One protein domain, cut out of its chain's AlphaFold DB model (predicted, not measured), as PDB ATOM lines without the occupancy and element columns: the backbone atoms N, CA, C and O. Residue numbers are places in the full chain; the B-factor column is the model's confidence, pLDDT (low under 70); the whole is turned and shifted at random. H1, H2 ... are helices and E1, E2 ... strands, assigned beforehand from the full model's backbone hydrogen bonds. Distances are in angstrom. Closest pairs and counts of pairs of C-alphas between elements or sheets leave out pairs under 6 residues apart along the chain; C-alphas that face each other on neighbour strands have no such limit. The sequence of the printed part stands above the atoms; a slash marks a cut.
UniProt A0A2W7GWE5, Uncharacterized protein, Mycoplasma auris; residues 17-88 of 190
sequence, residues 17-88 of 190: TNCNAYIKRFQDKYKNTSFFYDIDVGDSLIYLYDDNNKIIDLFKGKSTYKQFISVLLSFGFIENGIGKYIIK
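Overview. This is residues 17 to 88 of the 190 residues of an uncharacterized protein of Mycoplasma auris (UniProt A0A2W7GWE5). A strongly twisted and curled sheet of five strands forms a wall, with H2 packed over one face, reaching from E2 and E3 at one end to E4 at the other. H1 crosses H2 at about a right angle and only grazes the sheet. The 72 printed residues hold H1 E1 E2 E3 H2 E4 E5 along the chain; the sheet's order is E3 E2 E1 E5 E4, antiparallel throughout, and the class is mixed, helices and strands. The whole is compact, radius of gyration of the C-alphas 11.3 A, spanning 30 by 29 by 22 A.

Along the chain. In the sheet, E1 is residues 35 to 40, 17.2 A long, E2 45 to 49, E3 55 to 60, 14.2 A, E4 78 to 81 and E5 84 to 87, with C-alpha 87 at (243.014, 267.713, 206.527). H2 is residues 62 to 74, 18.1 A, and H1 residues 19 to 29, 15.5 A, from C-alpha 19 at (226.627, 271.481, 210.192).

Arrangement. E1 E2 E3 form a meander, each strand the antiparallel neighbour of the one before: N 39 and O 47 are 2.9 A apart, N 48 and O 57 2.9 A. Pairing is staggered: E1 pairs with E5 over residues 35 to 36, N 36 and O 85 at 2.9 A, and with E2 over 37 to 40. The hairpin E4 and E5 has N 79 and O 86 at 2.9 A. H2 on one face makes two layers, a helix over a sheet; its closest C-alphas to E4 are Leu 72 and Ile 78, 5.8 A. With residues 68 to 72 alone H2 touches H1, about perpendicular at 89 degrees, closest C-alphas Tyr 22 and Phe 68, 5.7 A. H1 is only just on the sheet, with 5 pairs of C-alphas within 10 A, and only grazes it with residues 25 to 29. In H1 and H2 every O i to N i+4 pair is within hydrogen-bond range.

Size, cuts and confidence. The C-alphas farthest apart, Thr 17 and Asn 52, are 31.3 A apart. The printed part has no cut, and its six links between named elements are tight. Mean pLDDT of the printed part is 92.6; residue 17 alone is under 70.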
ATOM      1  N   THR A  17     221.765 268.918 212.168       61.09
ATOM      2  CA  THR A  17     221.811 270.123 213.015       61.09
ATOM      3  C   THR A  17     223.250 270.512 213.346       61.09
ATOM      4  O   THR A  17     224.046 269.657 213.721       61.09
ATOM      5  N   ASN A  18     223.567 271.804 213.237       77.56
ATOM      6  CA  ASN A  18     224.869 272.430 213.506       77.56
ATOM      7  C   ASN A  18     225.978 272.158 212.474       77.56
ATOM      8  O   ASN A  18     227.143 272.437 212.763       77.56
ATOM      9  N   CYS A  19     225.651 271.680 211.268       86.62
ATOM     10  CA  CYS A  19     226.627 271.481 210.192       86.62
ATOM     11  C   CYS A  19     227.399 272.772 209.904       86.62
ATOM     12  O   CYS A  19     228.630 272.763 209.898       86.62
ATOM     13  N   ASN A  20     226.697 273.900 209.763       89.06
ATOM     14  CA  ASN A  20     227.350 275.183 209.495       89.06
ATOM     15  C   ASN A  20     228.256 275.607 210.652       89.06
ATOM     16  O   ASN A  20     229.370 276.075 210.431       89.06
ATOM     17  N   ALA A  21     227.801 275.423 211.893       91.62
ATOM     18  CA  ALA A  21     228.577 275.785 213.073       91.62
ATOM     19  C   ALA A  21     229.852 274.935 213.200       91.62
ATOM     20  O   ALA A  21     230.914 275.469 213.526       91.62
ATOM     21  N   TYR A  22     229.767 273.634 212.915       93.62
ATOM     22  CA  TYR A  22     230.917 272.732 212.926       93.62
ATOM     23  C   TYR A  22     231.904 273.044 211.811       93.62
ATOM     24  O   TYR A  22     233.095 273.176 212.092       93.62
ATOM     25  N   ILE A  23     231.424 273.234 210.581       93.75
ATOM     26  CA  ILE A  23     232.300 273.590 209.465       93.75
ATOM     27  C   ILE A  23     232.967 274.936 209.742       93.75
ATOM     28  O   ILE A  23     234.188 275.018 209.682       93.75
ATOM     29  N   LYS A  24     232.219 275.959 210.170       93.88
ATOM     30  CA  LYS A  24     232.794 277.260 210.532       93.88
ATOM     31  C   LYS A  24     233.874 277.127 211.610       93.88
ATOM     32  O   LYS A  24     234.981 277.622 211.434       93.88
ATOM     33  N   ARG A  25     233.587 276.410 212.705       95.19
ATOM     34  CA  ARG A  25     234.567 276.153 213.774       95.19
ATOM     35  C   ARG A  25     235.840 275.504 213.231       95.19
ATOM     36  O   ARG A  25     236.932 275.884 213.648       95.19
ATOM     37  N   PHE A  26     235.698 274.538 212.325       96.56
ATOM     38  CA  PHE A  26     236.825 273.876 211.682       96.56
ATOM     39  C   PHE A  26     237.639 274.845 210.810       96.56
ATOM     40  O   PHE A  26     238.853 274.945 210.961       96.56
ATOM     41  N   GLN A  27     236.985 275.626 209.957       94.38
ATOM     42  CA  GLN A  27     237.664 276.602 209.100       94.38
ATOM     43  C   GLN A  27     238.409 277.668 209.919       94.38
ATOM     44  O   GLN A  27     239.544 278.017 209.592       94.38
ATOM     45  N   ASP A  28     237.810 278.133 211.018       94.31
ATOM     46  CA  ASP A  28     238.393 279.157 211.889       94.31
ATOM     47  C   ASP A  28     239.631 278.637 212.639       94.31
ATOM     48  O   ASP A  28     240.658 279.321 212.713       94.31
ATOM     49  N   LYS A  29     239.542 277.427 213.207       96.06
ATOM     50  CA  LYS A  29     240.571 276.892 214.113       96.06
ATOM     51  C   LYS A  29     241.675 276.094 213.420       96.06
ATOM     52  O   LYS A  29     242.796 276.092 213.915       96.06
ATOM     53  N   TYR A  30     241.389 275.455 212.286       96.25
ATOM     54  CA  TYR A  30     242.274 274.462 211.656       96.25
ATOM     55  C   TYR A  30     242.927 274.987 210.369       96.25
ATOM     56  O   TYR A  30     243.559 274.233 209.634       96.25
ATOM     57  N   LYS A  31     242.803 276.291 210.080       90.62
ATOM     58  CA  LYS A  31     243.285 276.927 208.839       90.62
ATOM     59  C   LYS A  31     244.753 276.650 208.487       90.62
ATOM     60  O   LYS A  31     245.083 276.623 207.307       90.62
ATOM     61  N   ASN A  32     245.605 276.459 209.496       90.81
ATOM     62  CA  ASN A  32     247.051 276.263 209.355       90.81
ATOM     63  C   ASN A  32     247.491 274.858 209.797       90.81
ATOM     64  O   ASN A  32     248.668 274.646 210.066       90.81
ATOM     65  N   THR A  33     246.550 273.926 209.916       94.75
ATOM     66  CA  THR A  33     246.790 272.575 210.419       94.75
ATOM     67  C   THR A  33     246.762 271.594 209.253       94.75
ATOM     68  O   THR A  33     245.885 271.671 208.393       94.75
ATOM     69  N   SER A  34     247.715 270.660 209.219       95.94
ATOM     70  CA  SER A  34     247.775 269.628 208.162       95.94
ATOM     71  C   SER A  34     247.090 268.323 208.571       95.94
ATOM     72  O   SER A  34     246.519 267.608 207.748       95.94
ATOM     73  N   PHE A  35     247.131 267.998 209.859       97.50
ATOM     74  CA  PHE A  35     246.400 266.893 210.463       97.50
ATOM     75  C   PHE A  35     246.162 267.211 211.935       97.50
ATOM     76  O   PHE A  35     246.868 268.030 212.518       97.50
ATOM     77  N   PHE A  36     245.199 266.535 212.543       98.06
ATOM     78  CA  PHE A  36     244.978 266.616 213.979       98.06
ATOM     79  C   PHE A  36     244.654 265.244 214.549       98.06
ATOM     80  O   PHE A  36     244.223 264.345 213.828       98.06
ATOM     81  N   TYR A  37     244.860 265.076 215.846       97.69
ATOM     82  CA  TYR A  37     244.503 263.858 216.566       97.69
ATOM     83  C   TYR A  37     243.815 264.214 217.880       97.69
ATOM     84  O   TYR A  37     243.972 265.321 218.403       97.69
ATOM     85  N   ASP A  38     243.005 263.290 218.379       95.88
ATOM     86  CA  ASP A  38     242.246 263.458 219.606       95.88
ATOM     87  C   ASP A  38     242.862 262.703 220.785       95.88
ATOM     88  O   ASP A  38     243.451 261.633 220.634       95.88
ATOM     89  N   ILE A  39     242.715 263.280 221.977       94.31
ATOM     90  CA  ILE A  39     242.968 262.609 223.252       94.31
ATOM     91  C   ILE A  39     241.715 262.753 224.119       94.31
ATOM     92  O   ILE A  39     241.285 263.867 224.437       94.31
ATOM     93  N   ASP A  40     241.151 261.616 224.522       90.12
ATOM     94  CA  ASP A  40     240.109 261.520 225.547       90.12
ATOM     95  C   ASP A  40     240.775 261.460 226.925       90.12
ATOM     96  O   ASP A  40     241.491 260.507 227.234       90.12
ATOM     97  N   VAL A  41     240.571 262.494 227.740       85.50
ATOM     98  CA  VAL A  41     241.243 262.634 229.044       85.50
ATOM     99  C   VAL A  41     240.338 262.293 230.233       85.50
ATOM    100  O   VAL A  41     240.697 262.571 231.373       85.50
ATOM    101  N   GLY A  42     239.171 261.689 229.992       75.06
ATOM    102  CA  GLY A  42     238.157 261.477 231.029       75.06
ATOM    103  C   GLY A  42     237.173 262.648 231.143       75.06
ATOM    104  O   GLY A  42     237.273 263.647 230.433       75.06
ATOM    105  N   ASP A  43     236.132 262.488 231.966       75.56
ATOM    106  CA  ASP A  43     235.064 263.486 232.187       75.56
ATOM    107  C   ASP A  43     234.345 263.988 230.921       75.56
ATOM    108  O   ASP A  43     233.755 265.067 230.885       75.56
ATOM    109  N   SER A  44     234.340 263.173 229.861       80.88
ATOM    110  CA  SER A  44     233.784 263.523 228.545       80.88
ATOM    111  C   SER A  44     234.476 264.708 227.856       80.88
ATOM    112  O   SER A  44     233.881 265.312 226.958       80.88
ATOM    113  N   LEU A  45     235.711 265.035 228.243       91.62
ATOM    114  CA  LEU A  45     236.527 266.056 227.593       91.62
ATOM    115  C   LEU A  45     237.419 265.429 226.522       91.62
ATOM    116  O   LEU A  45     238.143 264.471 226.779       91.62
ATOM    117  N   ILE A  46     237.377 266.005 225.322       95.44
ATOM    118  CA  ILE A  46     238.198 265.576 224.188       95.44
ATOM    119  C   ILE A  46     239.021 266.765 223.710       95.44
ATOM    120  O   ILE A  46     238.460 267.771 223.263       95.44
ATOM    121  N   TYR A  47     240.340 266.638 223.812       96.69
ATOM    122  CA  TYR A  47     241.302 267.627 223.340       96.69
ATOM    123  C   TYR A  47     241.772 267.262 221.941       96.69
ATOM    124  O   TYR A  47     242.086 266.102 221.682       96.69
ATOM    125  N   LEU A  48     241.836 268.254 221.056       97.50
ATOM    126  CA  LEU A  48     242.348 268.091 219.701       97.50
ATOM    127  C   LEU A  48     243.678 268.809 219.569       97.50
ATOM    128  O   LEU A  48     243.792 269.984 219.927       97.50
ATOM    129  N   TYR A  49     244.654 268.082 219.047       97.75
ATOM    130  CA  TYR A  49     246.032 268.516 218.904       97.75
ATOM    131  C   TYR A  49     246.403 268.619 217.430       97.75
ATOM    132  O   TYR A  49     245.999 267.768 216.638       97.75
ATOM    133  N   ASP A  50     247.160 269.650 217.069       96.94
ATOM    134  CA  ASP A  50     247.711 269.820 215.723       96.94
ATOM    135  C   ASP A  50     248.997 269.010 215.490       96.94
ATOM    136  O   ASP A  50     249.468 268.246 216.335       96.94
ATOM    137  N   ASP A  51     249.594 269.228 214.320       93.75
ATOM    138  CA  ASP A  51     250.875 268.680 213.882       93.75
ATOM    139  C   ASP A  51     252.069 269.049 214.780       93.75
ATOM    140  O   ASP A  51     253.098 268.377 214.735       93.75
ATOM    141  N   ASN A  52     251.926 270.065 215.634       96.12
ATOM    142  CA  ASN A  52     252.953 270.550 216.554       96.12
ATOM    143  C   ASN A  52     252.656 270.180 218.018       96.12
ATOM    144  O   ASN A  52     253.258 270.755 218.929       96.12
ATOM    145  N   ASN A  53     251.736 269.236 218.257       95.75
ATOM    146  CA  ASN A  53     251.257 268.832 219.582       95.75
ATOM    147  C   ASN A  53     250.661 269.994 220.400       95.75
ATOM    148  O   ASN A  53     250.669 269.966 221.635       95.75
ATOM    149  N   LYS A  54     250.140 271.035 219.742       96.81
ATOM    150  CA  LYS A  54     249.435 272.135 220.408       96.81
ATOM    151  C   LYS A  54     247.944 271.861 220.409       96.81
ATOM    152  O   LYS A  54     247.381 271.437 219.406       96.81
ATOM    153  N   ILE A  55     247.292 272.157 221.532       96.50
ATOM    154  CA  ILE A  55     245.833 272.095 221.625       96.50
ATOM    155  C   ILE A  55     245.252 273.168 220.706       96.50
ATOM    156  O   ILE A  55     245.443 274.363 220.935       96.50
ATOM    157  N   ILE A  56     244.505 272.736 219.698       97.06
ATOM    158  CA  ILE A  56     243.784 273.614 218.771       97.06
ATOM    159  C   ILE A  56     242.296 273.677 219.085       97.06
ATOM    160  O   ILE A  56     241.624 274.665 218.772       97.06
ATOM    161  N   ASP A  57     241.761 272.640 219.733       96.75
ATOM    162  CA  ASP A  57     240.346 272.587 220.039       96.75
ATOM    163  C   ASP A  57     239.996 271.711 221.250       96.75
ATOM    164  O   ASP A  57     240.781 270.874 221.689       96.75
ATOM    165  N   LEU A  58     238.794 271.923 221.789       95.12
ATOM    166  CA  LEU A  58     238.258 271.201 222.944       95.12
ATOM    167  C   LEU A  58     236.757 270.954 222.792       95.12
ATOM    168  O   LEU A  58     235.978 271.890 222.573       95.12
ATOM    169  N   PHE A  59     236.336 269.715 223.019       94.44
ATOM    170  CA  PHE A  59     234.932 269.325 223.061       94.44
ATOM    171  C   PHE A  59     234.535 268.870 224.463       94.44
ATOM    172  O   PHE A  59     235.169 268.000 225.055       94.44
ATOM    173  N   LYS A  60     233.448 269.458 224.976       89.62
ATOM    174  CA  LYS A  60     232.783 269.041 226.214       89.62
ATOM    175  C   LYS A  60     231.631 268.109 225.845       89.62
ATOM    176  O   LYS A  60     230.504 268.560 225.671       89.62
ATOM    177  N   GLY A  61     231.936 266.834 225.638       87.75
ATOM    178  CA  GLY A  61     230.960 265.805 225.290       87.75
ATOM    179  C   GLY A  61     231.371 264.961 224.087       87.75
ATOM    180  O   GLY A  61     231.531 265.465 222.973       87.75
ATOM    181  N   LYS A  62     231.425 263.639 224.293       87.81
ATOM    182  CA  LYS A  62     231.747 262.662 223.240       87.81
ATOM    183  C   LYS A  62     230.764 262.705 222.068       87.81
ATOM    184  O   LYS A  62     231.168 262.515 220.929       87.81
ATOM    185  N   SER A  63     229.482 262.962 222.340       85.94
ATOM    186  CA  SER A  63     228.445 263.037 221.300       85.94
ATOM    187  C   SER A  63     228.683 264.208 220.341       85.94
ATOM    188  O   SER A  63     228.723 264.018 219.130       85.94
ATOM    189  N   THR A  64     228.934 265.404 220.879       88.25
ATOM    190  CA  THR A  64     229.213 266.611 220.087       88.25
ATOM    191  C   THR A  64     230.489 266.466 219.266       88.25
ATOM    192  O   THR A  64     230.515 266.856 218.103       88.25
ATOM    193  N   TYR A  65     231.536 265.880 219.850       92.56
ATOM    194  CA  TYR A  65     232.768 265.580 219.122       92.56
ATOM    195  C   TYR A  65     232.529 264.606 217.961       92.56
ATOM    196  O   TYR A  65     232.936 264.886 216.837       92.56
ATOM    197  N   LYS A  66     231.815 263.498 218.201       90.12
ATOM    198  CA  LYS A  66     231.489 262.528 217.147       90.12
ATOM    199  C   LYS A  66     230.715 263.180 216.003       90.12
ATOM    200  O   LYS A  66     231.101 263.012 214.858       90.12
ATOM    201  N   GLN A  67     229.704 263.993 216.311       88.31
ATOM    202  CA  GLN A  67     228.948 264.734 215.294       88.31
ATOM    203  C   GLN A  67     229.839 265.686 214.485       88.31
ATOM    204  O   GLN A  67     229.737 265.719 213.262       88.31
ATOM    205  N   PHE A  68     230.735 266.424 215.148       93.88
ATOM    206  CA  PHE A  68     231.703 267.295 214.480       93.88
ATOM    207  C   PHE A  68     232.569 266.511 213.482       93.88
ATOM    208  O   PHE A  68     232.639 266.886 212.314       93.88
ATOM    209  N   ILE A  69     233.157 265.388 213.907       95.25
ATOM    210  CA  ILE A  69     233.974 264.529 213.038       95.25
ATOM    211  C   ILE A  69     233.156 263.952 211.881       95.25
ATOM    212  O   ILE A  69     233.585 264.034 210.729       95.25
ATOM    213  N   SER A  70     231.964 263.420 212.158       91.94
ATOM    214  CA  SER A  70     231.085 262.849 211.137       91.94
ATOM    215  C   SER A  70     230.707 263.880 210.072       91.94
ATOM    216  O   SER A  70     230.730 263.558 208.884       91.94
ATOM    217  N   VAL A  71     230.429 265.132 210.455       93.12
ATOM    218  CA  VAL A  71     230.165 266.224 209.504       93.12
ATOM    219  C   VAL A  71     231.395 266.513 208.644       93.12
ATOM    220  O   VAL A  71     231.284 266.543 207.419       93.12
ATOM    221  N   LEU A  72     232.579 266.667 209.241       95.69
ATOM    222  CA  LEU A  72     233.792 266.978 208.478       95.69
ATOM    223  C   LEU A  72     234.182 265.869 207.493       95.69
ATOM    224  O   LEU A  72     234.562 266.171 206.360       95.69
ATOM    225  N   LEU A  73     234.050 264.602 207.896       95.31
ATOM    226  CA  LEU A  73     234.262 263.452 207.013       95.31
ATOM    227  C   LEU A  73     233.219 263.414 205.887       95.31
ATOM    228  O   LEU A  73     233.546 263.135 204.734       95.31
ATOM    229  N   SER A  74     231.960 263.731 206.199       92.56
ATOM    230  CA  SER A  74     230.877 263.705 205.210       92.56
ATOM    231  C   SER A  74     231.084 264.716 204.093       92.56
ATOM    232  O   SER A  74     230.869 264.365 202.936       92.56
ATOM    233  N   PHE A  75     231.563 265.913 204.429       94.38
ATOM    234  CA  PHE A  75     231.885 266.978 203.475       94.38
ATOM    235  C   PHE A  75     233.307 266.869 202.890       94.38
ATOM    236  O   PHE A  75     233.693 267.688 202.062       94.38
ATOM    237  N   GLY A  76     234.111 265.884 203.305       95.31
ATOM    238  CA  GLY A  76     235.462 265.668 202.769       95.31
ATOM    239  C   GLY A  76     236.482 266.730 203.163       95.31
ATOM    240  O   GLY A  76     237.502 266.875 202.485       95.31
ATOM    241  N   PHE A  77     236.225 267.476 204.241       96.88
ATOM    242  CA  PHE A  77     237.212 268.390 204.819       96.88
ATOM    243  C   PHE A  77     238.389 267.622 205.427       96.88
ATOM    244  O   PHE A  77     239.524 268.104 205.409       96.88
ATOM    245  N   ILE A  78     238.115 266.419 205.936       97.19
ATOM    246  CA  ILE A  78     239.091 265.544 206.580       97.19
ATOM    247  C   ILE A  78     238.951 264.108 206.067       97.19
ATOM    248  O   ILE A  78     237.894 263.722 205.569       97.19
ATOM    249  N   GLU A  79     239.998 263.310 206.239       95.69
ATOM    250  CA  GLU A  79     239.998 261.860 206.016       95.69
ATOM    251  C   GLU A  79     240.625 261.121 207.205       95.69
ATOM    252  O   GLU A  79     241.423 261.684 207.960       95.69
ATOM    253  N   ASN A  80     240.279 259.842 207.361       93.94
ATOM    254  CA  ASN A  80     240.868 258.998 208.397       93.94
ATOM    255  C   ASN A  80     242.314 258.630 208.038       93.94
ATOM    256  O   ASN A  80     242.568 258.018 207.002       93.94
ATOM    257  N   GLY A  81     243.243 258.950 208.933       92.25
ATOM    258  CA  GLY A  81     244.601 258.418 208.961       92.25
ATOM    259  C   GLY A  81     244.801 257.499 210.169       92.25
ATOM    260  O   GLY A  81     243.976 257.431 211.078       92.25
ATOM    261  N   ILE A  82     245.924 256.784 210.208       93.12
ATOM    262  CA  ILE A  82     246.257 255.932 211.359       93.12
ATOM    263  C   ILE A  82     246.455 256.822 212.596       93.12
ATOM    264  O   ILE A  82     247.421 257.582 212.662       93.12
ATOM    265  N   GLY A  83     245.522 256.736 213.552       93.31
ATOM    266  CA  GLY A  83     245.550 257.478 214.820       93.31
ATOM    267  C   GLY A  83     245.334 258.991 214.704       93.31
ATOM    268  O   GLY A  83     245.642 259.711 215.647       93.31
ATOM    269  N   LYS A  84     244.865 259.492 213.554       96.94
ATOM    270  CA  LYS A  84     244.694 260.931 213.293       96.94
ATOM    271  C   LYS A  84     243.701 261.196 212.166       96.94
ATOM    272  O   LYS A  84     243.380 260.300 211.393       96.94
ATOM    273  N   TYR A  85     243.310 262.451 212.002       98.06
ATOM    274  CA  TYR A  85     242.553 262.950 210.859       98.06
ATOM    275  C   TYR A  85     243.443 263.836 209.992       98.06
ATOM    276  O   TYR A  85     244.038 264.798 210.479       98.06
ATOM    277  N   ILE A  86     243.542 263.515 208.706       97.94
ATOM    278  CA  ILE A  86     244.303 264.304 207.731       97.94
ATOM    279  C   ILE A  86     243.364 265.359 207.144       97.94
ATOM    280  O   ILE A  86     242.248 265.037 206.743       97.94
ATOM    281  N   ILE A  87     243.803 266.616 207.091       97.00
ATOM    282  CA  ILE A  87     243.014 267.713 206.527       97.00
ATOM    283  C   ILE A  87     243.225 267.760 205.014       97.00
ATOM    284  O   ILE A  87     244.355 267.836 204.535       97.00
ATOM    285  N   LYS A  88     242.127 267.734 204.251       95.50
ATOM    286  CA  LYS A  88     242.149 267.777 202.778       95.50
ATOM    287  C   LYS A  88     241.852 269.167 202.240       95.50
ATOM    288  O   LYS A  88     242.488 269.624 201.293       95.50
TER     289      LYS A  88